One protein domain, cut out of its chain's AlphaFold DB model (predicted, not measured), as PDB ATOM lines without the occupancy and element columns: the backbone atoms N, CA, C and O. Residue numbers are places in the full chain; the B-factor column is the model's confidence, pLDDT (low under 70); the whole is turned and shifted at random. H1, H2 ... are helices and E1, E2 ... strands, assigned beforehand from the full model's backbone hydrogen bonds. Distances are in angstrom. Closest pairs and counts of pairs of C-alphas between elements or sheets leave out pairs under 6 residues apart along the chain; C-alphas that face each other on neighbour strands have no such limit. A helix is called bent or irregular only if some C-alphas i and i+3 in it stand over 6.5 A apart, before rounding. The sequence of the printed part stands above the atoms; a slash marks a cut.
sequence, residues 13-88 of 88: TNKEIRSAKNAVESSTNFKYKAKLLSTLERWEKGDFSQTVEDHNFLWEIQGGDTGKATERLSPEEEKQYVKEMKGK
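Overview. This is residues 13 to 88 of the 88 residues of an uncharacterized protein of Bacillus mycoides (UniProt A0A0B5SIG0). A helical hairpin, H1 and H2, has a third helix, H3, close by H2, and the short strand E1 runs beside the first residues of H3; the last helix, H4, sticks out on its own with residues 75 to 80 and 82 to 86, and touches no other helix. The contacts between the helices are few, and the arrangement is a loose one. The printed part has 76 residues with four named helices and one named strand, in the order H1, H2, H3, E1, H4, and its class is mostly helix. It is only just loose, close to compact, with a radius of gyration of the C-alphas of 13.8 A, and it spans 38 by 29 by 25 A.

Along the chain. H1, residues 14 to 26, is the longest helix by residues and measures 18.1 A from first to last C-alpha; its C-alpha 14 is at (168.680, 179.898, 206.173). H2, residues 33 to 44, measures 16.2 A. H3, residues 51 to 61, measures 15.6 A, and its C-alpha 51 is at (173.259, 176.070, 192.089). E1 is a strand of three residues, 69 to 71, and pairs with no named strand. H4, residues 75 to 86, measures 16.5 A and ends with C-alpha 86 at (171.823, 163.310, 207.835). No helix is bent or irregular.

Arrangement. H1 and H2 form a helical hairpin and touch, with 15 pairs of C-alphas within 8 A; their closest C-alphas, those of Asn 14 and Glu 44, are 5.9 A apart. Their lines stand at a shallow tilt of 16 degrees, opposite ways. H2 and H3 are close but not clearly touching; their closest C-alphas, those of Thr 39 and Asp 54, are 7.0 A apart. These two stand at a shallow tilt of 24 degrees, opposite ways. H1 and H3 are apart. H3 and E1 have 6 pairs of C-alphas within 8 A, and the closest, those of Val 52 and Ala 69, are 5.5 A apart. H4 is apart from H1, H2, H3 and E1. In H1, H2, H3 and H4 every pair of O i and N i+4 is within hydrogen-bond range.

Size, cuts and confidence. The two C-alphas farthest apart, those of Thr 28 and Glu 76, are 39.5 A apart. Residues 74 to 80, of which 75 to 80 belong to H4, stand free, and so do residues 82 to 88, of which 82 to 86 belong to H4. Without them the body has 62 residues and spans 31 by 26 by 17 A. The link from E1 to H4 is tight, the other three are short, and no link is long. The printed part has no cut and ends at Lys 88, the chain's last residue. The mean pLDDT of the printed part is 91.0, and one residue, 88, is under 70.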
ATOM      1  N   THR A  13     170.415 175.480 204.982       92.81
ATOM      2  CA  THR A  13     169.418 176.147 205.821       92.81
ATOM      3  C   THR A  13     169.634 177.661 205.808       92.81
ATOM      4  O   THR A  13     170.759 178.143 205.663       92.81
ATOM      5  N   ASN A  14     168.574 178.437 206.057       92.88
ATOM      6  CA  ASN A  14     168.680 179.898 206.173       92.88
ATOM      7  C   ASN A  14     169.696 180.345 207.236       92.88
ATOM      8  O   ASN A  14     170.310 181.400 207.094       92.88
ATOM      9  N   LYS A  15     169.896 179.548 208.293       95.06
ATOM     10  CA  LYS A  15     170.907 179.820 209.319       95.06
ATOM     11  C   LYS A  15     172.319 179.757 208.731       95.06
ATOM     12  O   LYS A  15     173.089 180.696 208.917       95.06
ATOM     13  N   GLU A  16     172.632 178.688 208.005       95.06
ATOM     14  CA  GLU A  16     173.955 178.502 207.396       95.06
ATOM     15  C   GLU A  16     174.210 179.527 206.285       95.06
ATOM     16  O   GLU A  16     175.288 180.115 206.224       95.06
ATOM     17  N   ILE A  17     173.191 179.842 205.474       95.38
ATOM     18  CA  ILE A  17     173.281 180.879 204.433       95.38
ATOM     19  C   ILE A  17     173.595 182.250 205.046       95.38
ATOM     20  O   ILE A  17     174.494 182.946 204.574       95.38
ATOM     21  N   ARG A  18     172.908 182.636 206.130       95.31
ATOM     22  CA  ARG A  18     173.183 183.895 206.845       95.31
ATOM     23  C   ARG A  18     174.573 183.917 207.466       95.31
ATOM     24  O   ARG A  18     175.250 184.937 207.395       95.31
ATOM     25  N   SER A  19     175.007 182.799 208.045       95.19
ATOM     26  CA  SER A  19     176.358 182.664 208.594       95.19
ATOM     27  C   SER A  19     177.420 182.901 207.514       95.19
ATOM     28  O   SER A  19     178.310 183.738 207.684       95.19
ATOM     29  N   ALA A  20     177.268 182.256 206.352       93.62
ATOM     30  CA  ALA A  20     178.147 182.451 205.203       93.62
ATOM     31  C   ALA A  20     178.114 183.899 204.686       93.62
ATOM     32  O   ALA A  20     179.162 184.481 204.408       93.62
ATOM     33  N   LYS A  21     176.926 184.513 204.613       94.69
ATOM     34  CA  LYS A  21     176.767 185.916 204.208       94.69
ATOM     35  C   LYS A  21     177.528 186.856 205.136       94.69
ATOM     36  O   LYS A  21     178.346 187.631 204.652       94.69
ATOM     37  N   ASN A  22     177.369 186.706 206.448       94.81
ATOM     38  CA  ASN A  22     178.083 187.510 207.442       94.81
ATOM     39  C   ASN A  22     179.612 187.340 207.340       94.81
ATOM     40  O   ASN A  22     180.364 188.308 207.489       94.81
ATOM     41  N   ALA A  23     180.093 186.126 207.058       93.06
ATOM     42  CA  ALA A  23     181.519 185.868 206.848       93.06
ATOM     43  C   ALA A  23     182.053 186.601 205.603       93.06
ATOM     44  O   ALA A  23     183.120 187.214 205.641       93.06
ATOM     45  N   VAL A  24     181.286 186.605 204.509       92.38
ATOM     46  CA  VAL A  24     181.653 187.345 203.295       92.38
ATOM     47  C   VAL A  24     181.577 188.857 203.537       92.38
ATOM     48  O   VAL A  24     182.486 189.584 203.138       92.38
ATOM     49  N   GLU A  25     180.547 189.350 204.226       93.12
ATOM     50  CA  GLU A  25     180.378 190.774 204.550       93.12
ATOM     51  C   GLU A  25     181.505 191.317 205.434       93.12
ATOM     52  O   GLU A  25     182.036 192.391 205.143       93.12
ATOM     53  N   SER A  26     181.922 190.562 206.455       92.81
ATOM     54  CA  SER A  26     183.004 190.955 207.372       92.81
ATOM     55  C   SER A  26     184.404 190.868 206.751       92.81
ATOM     56  O   SER A  26     185.349 191.458 207.273       92.81
ATOM     57  N   SER A  27     184.553 190.190 205.610       89.62
ATOM     58  CA  SER A  27     185.834 190.096 204.909       89.62
ATOM     59  C   SER A  27     186.211 191.410 204.205       89.62
ATOM     60  O   SER A  27     185.414 192.014 203.479       89.62
ATOM     61  N   THR A  28     187.447 191.871 204.397       82.25
ATOM     62  CA  THR A  28     187.932 193.169 203.889       82.25
ATOM     63  C   THR A  28     188.543 193.102 202.486       82.25
ATOM     64  O   THR A  28     188.474 194.091 201.769       82.25
ATOM     65  N   ASN A  29     189.060 191.943 202.052       78.44
ATOM     66  CA  ASN A  29     189.828 191.795 200.800       78.44
ATOM     67  C   ASN A  29     189.385 190.608 199.926       78.44
ATOM     68  O   ASN A  29     190.205 189.896 199.345       78.44
ATOM     69  N   PHE A  30     188.080 190.363 199.819       82.81
ATOM     70  CA  PHE A  30     187.578 189.258 199.004       82.81
ATOM     71  C   PHE A  30     187.361 189.694 197.548       82.81
ATOM     72  O   PHE A  30     186.411 190.414 197.242       82.81
ATOM     73  N   LYS A  31     188.222 189.231 196.629       86.31
ATOM     74  CA  LYS A  31     188.188 189.593 195.192       86.31
ATOM     75  C   LYS A  31     186.801 189.428 194.555       86.31
ATOM     76  O   LYS A  31     186.409 190.225 193.711       86.31
ATOM     77  N   TYR A  32     186.053 188.412 194.981       90.31
ATOM     78  CA  TYR A  32     184.736 188.072 194.439       90.31
ATOM     79  C   TYR A  32     183.572 188.401 195.386       90.31
ATOM     80  O   TYR A  32     182.478 187.863 195.218       90.31
ATOM     81  N   LYS A  33     183.782 189.292 196.369       91.75
ATOM     82  CA  LYS A  33     182.800 189.628 197.417       91.75
ATOM     83  C   LYS A  33     181.404 189.910 196.862       91.75
ATOM     84  O   LYS A  33     180.444 189.281 197.283       91.75
ATOM     85  N   ALA A  34     181.299 190.810 195.883       92.56
ATOM     86  CA  ALA A  34     180.014 191.212 195.310       92.56
ATOM     87  C   ALA A  34     179.256 190.036 194.668       92.56
ATOM     88  O   ALA A  34     178.054 189.883 194.880       92.56
ATOM     89  N   LYS A  35     179.963 189.168 193.930       92.44
ATOM     90  CA  LYS A  35     179.366 187.977 193.310       92.44
ATOM     91  C   LYS A  35     178.881 186.986 194.370       92.44
ATOM     92  O   LYS A  35     177.769 186.485 194.248       92.44
ATOM     93  N   LEU A  36     179.670 186.757 195.421       93.12
ATOM     94  CA  LEU A  36     179.292 185.858 196.515       93.12
ATOM     95  C   LEU A  36     178.096 186.368 197.313       93.12
ATOM     96  O   LEU A  36     177.190 185.592 197.597       93.12
ATOM     97  N   LEU A  37     178.057 187.664 197.630       95.00
ATOM     98  CA  LEU A  37     176.909 188.266 198.309       95.00
ATOM     99  C   LEU A  37     175.639 188.135 197.466       95.00
ATOM    100  O   LEU A  37     174.621 187.692 197.984       95.00
ATOM    101  N   SER A  38     175.714 188.413 196.161       95.19
ATOM    102  CA  SER A  38     174.574 188.238 195.255       95.19
ATOM    103  C   SER A  38     174.080 186.785 195.202       95.19
ATOM    104  O   SER A  38     172.872 186.545 195.222       95.19
ATOM    105  N   THR A  39     174.986 185.803 195.182       95.56
ATOM    106  CA  THR A  39     174.619 184.382 195.263       95.56
ATOM    107  C   THR A  39     173.937 184.053 196.597       95.56
ATOM    108  O   THR A  39     172.857 183.464 196.597       95.56
ATOM    109  N   LEU A  40     174.500 184.494 197.727       95.62
ATOM    110  CA  LEU A  40     173.948 184.232 199.063       95.62
ATOM    111  C   LEU A  40     172.590 184.913 199.291       95.62
ATOM    112  O   LEU A  40     171.715 184.335 199.928       95.62
ATOM    113  N   GLU A  41     172.372 186.098 198.723       95.69
ATOM    114  CA  GLU A  41     171.075 186.783 198.746       95.69
ATOM    115  C   GLU A  41     169.992 186.040 197.957       95.69
ATOM    116  O   GLU A  41     168.829 186.048 198.361       95.69
ATOM    117  N   ARG A  42     170.344 185.400 196.833       96.62
ATOM    118  CA  ARG A  42     169.403 184.546 196.090       96.62
ATOM    119  C   ARG A  42     169.071 183.291 196.886       96.62
ATOM    120  O   ARG A  42     167.894 182.970 197.046       96.62
ATOM    121  N   TRP A  43     170.082 182.640 197.454       96.06
ATOM    122  CA  TRP A  43     169.892 181.454 198.287       96.06
ATOM    123  C   TRP A  43     169.026 181.745 199.519       96.06
ATOM    124  O   TRP A  43     168.132 180.963 199.827       96.06
ATOM    125  N   GLU A  44     169.210 182.893 200.181       94.94
ATOM    126  CA  GLU A  44     168.385 183.313 201.328       94.94
ATOM    127  C   GLU A  44     166.903 183.509 200.952       94.94
ATOM    128  O   GLU A  44     166.013 183.306 201.778       94.94
ATOM    129  N   LYS A  45     166.617 183.854 199.690       95.44
ATOM    130  CA  LYS A  45     165.253 183.947 199.138       95.44
ATOM    131  C   LYS A  45     164.704 182.596 198.654       95.44
ATOM    132  O   LYS A  45     163.595 182.552 198.129       95.44
ATOM    133  N   GLY A  46     165.465 181.512 198.809       92.88
ATOM    134  CA  GLY A  46     165.116 180.176 198.325       92.88
ATOM    135  C   GLY A  46     165.346 179.967 196.825       92.88
ATOM    136  O   GLY A  46     164.901 178.960 196.274       92.88
ATOM    137  N   ASP A  47     166.028 180.894 196.144       94.38
ATOM    138  CA  ASP A  47     166.382 180.737 194.735       94.38
ATOM    139  C   ASP A  47     167.680 179.933 194.579       94.38
ATOM    140  O   ASP A  47     168.793 180.461 194.617       94.38
ATOM    141  N   PHE A  48     167.508 178.634 194.334       92.69
ATOM    142  CA  PHE A  48     168.579 177.678 194.042       92.69
ATOM    143  C   PHE A  48     168.681 177.335 192.547       92.69
ATOM    144  O   PHE A  48     169.265 176.308 192.178       92.69
ATOM    145  N   SER A  49     168.090 178.164 191.676       92.81
ATOM    146  CA  SER A  49     168.004 177.893 190.235       92.81
ATOM    147  C   SER A  49     169.367 177.761 189.553       92.81
ATOM    148  O   SER A  49     169.478 176.983 188.611       92.81
ATOM    149  N   GLN A  50     170.385 178.449 190.080       94.56
ATOM    150  CA  GLN A  50     171.747 178.532 189.532       94.56
ATOM    151  C   GLN A  50     172.791 177.776 190.370       94.56
ATOM    152  O   GLN A  50     173.972 178.113 190.382       94.56
ATOM    153  N   THR A  51     172.369 176.775 191.145       92.31
ATOM    154  CA  THR A  51     173.259 176.070 192.089       92.31
ATOM    155  C   THR A  51     174.447 175.372 191.425       92.31
ATOM    156  O   THR A  51     175.488 175.224 192.060       92.31
ATOM    157  N   VAL A  52     174.326 174.964 190.158       93.19
ATOM    158  CA  VAL A  52     175.434 174.361 189.398       93.19
ATOM    159  C   VAL A  52     176.467 175.423 189.032       93.19
ATOM    160  O   VAL A  52     177.660 175.223 189.239       93.19
ATOM    161  N   GLU A  53     176.013 176.566 188.528       94.88
ATOM    162  CA  GLU A  53     176.850 177.701 188.153       94.88
ATOM    163  C   GLU A  53     177.521 178.327 189.377       94.88
ATOM    164  O   GLU A  53     178.712 178.625 189.338       94.88
ATOM    165  N   ASP A  54     176.780 178.479 190.477       94.38
ATOM    166  CA  ASP A  54     177.295 178.997 191.744       94.38
ATOM    167  C   ASP A  54     178.410 178.097 192.305       94.38
ATOM    168  O   ASP A  54     179.459 178.595 192.721       94.38
ATOM    169  N   HIS A  55     178.219 176.769 192.272       92.56
ATOM    170  CA  HIS A  55     179.255 175.812 192.671       92.56
ATOM    171  C   HIS A  55     180.456 175.859 191.737       92.56
ATOM    172  O   HIS A  55     181.583 175.947 192.206       92.56
ATOM    173  N   ASN A  56     180.229 175.828 190.423       92.75
ATOM    174  CA  ASN A  56     181.317 175.817 189.450       92.75
ATOM    175  C   ASN A  56     182.141 177.106 189.511       92.75
ATOM    176  O   ASN A  56     183.360 177.044 189.409       92.75
ATOM    177  N   PHE A  57     181.511 178.251 189.781       93.50
ATOM    178  CA  PHE A  57     182.221 179.497 190.052       93.50
ATOM    179  C   PHE A  57     183.133 179.377 191.283       93.50
ATOM    180  O   PHE A  57     184.316 179.703 191.209       93.50
ATOM    181  N   LEU A  58     182.606 178.881 192.410       90.62
ATOM    182  CA  LEU A  58     183.391 178.659 193.629       90.62
ATOM    183  C   LEU A  58     184.515 177.634 193.430       90.62
ATOM    184  O   LEU A  58     185.602 177.790 193.984       90.62
ATOM    185  N   TRP A  59     184.251 176.587 192.656       91.06
ATOM    186  CA  TRP A  59     185.200 175.537 192.310       91.06
ATOM    187  C   TRP A  59     186.347 176.089 191.451       91.06
ATOM    188  O   TRP A  59     187.510 175.860 191.772       91.06
ATOM    189  N   GLU A  60     186.048 176.906 190.435       91.75
ATOM    190  CA  GLU A  60     187.058 177.534 189.571       91.75
ATOM    191  C   GLU A  60     187.967 178.494 190.349       91.75
ATOM    192  O   GLU A  60     189.189 178.432 190.216       91.75
ATOM    193  N   ILE A  61     187.408 179.352 191.211       90.50
ATOM    194  CA  ILE A  61     188.228 180.313 191.973       90.50
ATOM    195  C   ILE A  61     189.103 179.650 193.048       90.50
ATOM    196  O   ILE A  61     190.049 180.278 193.518       90.50
ATOM    197  N   GLN A  62     188.791 178.411 193.439       87.44
ATOM    198  CA  GLN A  62     189.592 177.602 194.362       87.44
ATOM    199  C   GLN A  62     190.613 176.708 193.635       87.44
ATOM    200  O   GLN A  62     191.332 175.964 194.295       87.44
ATOM    201  N   GLY A  63     190.705 176.793 192.301       89.00
ATOM    202  CA  GLY A  63     191.628 175.977 191.508       89.00
ATOM    203  C   GLY A  63     191.202 174.512 191.413       89.00
ATOM    204  O   GLY A  63     192.050 173.628 191.479       89.00
ATOM    205  N   GLY A  64     189.896 174.258 191.330       84.38
ATOM    206  CA  GLY A  64     189.335 172.912 191.324       84.38
ATOM    207  C   GLY A  64     189.868 172.006 190.206       84.38
ATOM    208  O   GLY A  64     190.199 172.461 189.113       84.38
ATOM    209  N   ASP A  65     189.912 170.706 190.507       85.56
ATOM    210  CA  ASP A  65     190.412 169.635 189.628       85.56
ATOM    211  C   ASP A  65     189.325 168.562 189.410       85.56
ATOM    212  O   ASP A  65     188.829 168.364 188.300       85.56
ATOM    213  N   THR A  66     188.807 167.986 190.502       85.38
ATOM    214  CA  THR A  66     187.657 167.065 190.496       85.38
ATOM    215  C   THR A  66     186.433 167.661 191.197       85.38
ATOM    216  O   THR A  66     186.528 168.666 191.906       85.38
ATOM    217  N   GLY A  67     185.244 167.083 190.985       86.44
ATOM    218  CA  GLY A  67     184.023 167.521 191.675       86.44
ATOM    219  C   GLY A  67     183.289 168.709 191.036       86.44
ATOM    220  O   GLY A  67     182.455 169.337 191.695       86.44
ATOM    221  N   LYS A  68     183.543 169.008 189.754       90.19
ATOM    222  CA  LYS A  68     182.736 169.966 188.980       90.19
ATOM    223  C   LYS A  68     181.275 169.499 188.914       90.19
ATOM    224  O   LYS A  68     181.007 168.312 188.713       90.19
ATOM    225  N   ALA A  69     180.332 170.421 189.097       91.62
ATOM    226  CA  ALA A  69     178.911 170.105 189.040       91.62
ATOM    227  C   ALA A  69     178.418 170.054 187.589       91.62
ATOM    228  O   ALA A  69     178.755 170.919 186.778       91.62
ATOM    229  N   THR A  70     177.599 169.048 187.283       90.75
ATOM    230  CA  THR A  70     177.056 168.808 185.937       90.75
ATOM    231  C   THR A  70     175.590 169.195 185.827       90.75
ATOM    232  O   THR A  70     175.182 169.795 184.839       90.75
ATOM    233  N   GLU A  71     174.794 168.868 186.843       91.88
ATOM    234  CA  GLU A  71     173.353 169.099 186.826       91.88
ATOM    235  C   GLU A  71     172.767 169.300 188.226       91.88
ATOM    236  O   GLU A  71     173.360 168.960 189.260       91.88
ATOM    237  N   ARG A  72     171.564 169.872 188.263       92.50
ATOM    238  CA  ARG A  72     170.777 169.991 189.490       92.50
ATOM    239  C   ARG A  72     170.164 168.635 189.830       92.50
ATOM    240  O   ARG A  72     169.846 167.852 188.945       92.50
ATOM    241  N   LEU A  73     170.013 168.373 191.126       90.31
ATOM    242  CA  LEU A  73     169.206 167.238 191.566       90.31
ATOM    243  C   LEU A  73     167.731 167.607 191.389       90.31
ATOM    244  O   LEU A  73     167.348 168.760 191.608       90.31
ATOM    245  N   SER A  74     166.919 166.631 191.001       91.38
ATOM    246  CA  SER A  74     165.468 166.724 191.130       91.38
ATOM    247  C   SER A  74     165.070 166.875 192.607       91.38
ATOM    248  O   SER A  74     165.844 166.514 193.500       91.38
ATOM    249  N   PRO A  75     163.868 167.396 192.906       89.25
ATOM    250  CA  PRO A  75     163.386 167.502 194.283       89.25
ATOM    251  C   PRO A  75     163.413 166.169 195.048       89.25
ATOM    252  O   PRO A  75     163.687 166.148 196.248       89.25
ATOM    253  N   GLU A  76     163.133 165.058 194.370       91.94
ATOM    254  CA  GLU A  76     163.146 163.708 194.930       91.94
ATOM    255  C   GLU A  76     164.572 163.247 195.243       91.94
ATOM    256  O   GLU A  76     164.835 162.784 196.355       91.94
ATOM    257  N   GLU A  77     165.502 163.424 194.300       92.44
ATOM    258  CA  GLU A  77     166.918 163.107 194.509       92.44
ATOM    259  C   GLU A  77     167.524 163.960 195.632       92.44
ATOM    260  O   GLU A  77     168.292 163.448 196.442       92.44
ATOM    261  N   GLU A  78     167.163 165.242 195.724       90.38
ATOM    262  CA  GLU A  78     167.633 166.136 196.787       90.38
ATOM    263  C   GLU A  78     167.129 165.673 198.162       90.38
ATOM    264  O   GLU A  78     167.911 165.555 199.104       90.38
ATOM    265  N   LYS A  79     165.838 165.332 198.283       90.19
ATOM    266  CA  LYS A  79     165.273 164.792 199.534       90.19
ATOM    267  C   LYS A  79     165.979 163.512 199.969       90.19
ATOM    268  O   LYS A  79     166.292 163.359 201.151       90.19
ATOM    269  N   GLN A  80     166.217 162.602 199.026       91.94
ATOM    270  CA  GLN A  80     166.924 161.355 199.295       91.94
ATOM    271  C   GLN A  80     168.364 161.632 199.741       91.94
ATOM    272  O   GLN A  80     168.795 161.121 200.773       91.94
ATOM    273  N   TYR A  81     169.071 162.507 199.028       89.94
ATOM    274  CA  TYR A  81     170.446 162.879 199.342       89.94
ATOM    275  C   TYR A  81     170.578 163.504 200.738       89.94
ATOM    276  O   TYR A  81     171.424 163.088 201.527       89.94
ATOM    277  N   VAL A  82     169.703 164.452 201.092       89.00
ATOM    278  CA  VAL A  82     169.690 165.072 202.430       89.00
ATOM    279  C   VAL A  82     169.423 164.030 203.517       89.00
ATOM    280  O   VAL A  82     170.070 164.059 204.563       89.00
ATOM    281  N   LYS A  83     168.499 163.088 203.284       90.19
ATOM    282  CA  LYS A  83     168.210 162.005 204.234       90.19
ATOM    283  C   LYS A  83     169.426 161.103 204.453       90.19
ATOM    284  O   LYS A  83     169.736 160.780 205.594       90.19
ATOM    285  N   GLU A  84     170.110 160.716 203.380       89.56
ATOM    286  CA  GLU A  84     171.311 159.880 203.449       89.56
ATOM    287  C   GLU A  84     172.458 160.579 204.179       89.56
ATOM    288  O   GLU A  84     173.121 159.959 205.006       89.56
ATOM    289  N   MET A  85     172.677 161.870 203.917       87.88
ATOM    290  CA  MET A  85     173.760 162.622 204.556       87.88
ATOM    291  C   MET A  85     173.477 162.960 206.022       87.88
ATOM    292  O   MET A  85     174.414 163.016 206.806       87.88
ATOM    293  N   LYS A  86     172.210 163.137 206.420       83.69
ATOM    294  CA  LYS A  86     171.823 163.310 207.835       83.69
ATOM    295  C   LYS A  86     171.930 162.030 208.665       83.69
ATOM    296  O   LYS A  86     171.940 162.109 209.888       83.69
ATOM    297  N   GLY A  87     171.922 160.868 208.013       77.00
ATOM    298  CA  GLY A  87     172.049 159.567 208.671       77.00
ATOM    299  C   GLY A  87     173.492 159.079 208.839       77.00
ATOM    300  O   GLY A  87     173.676 157.996 209.390       77.00
ATOM    301  N   LYS A  88     174.478 159.830 208.336       68.75
ATOM    302  CA  LYS A  88     175.917 159.565 208.476       68.75
ATOM    303  C   LYS A  88     176.504 160.404 209.601       68.75
ATOM    304  O   LYS A  88     177.413 159.876 210.274       68.75
TER     305      LYS A  88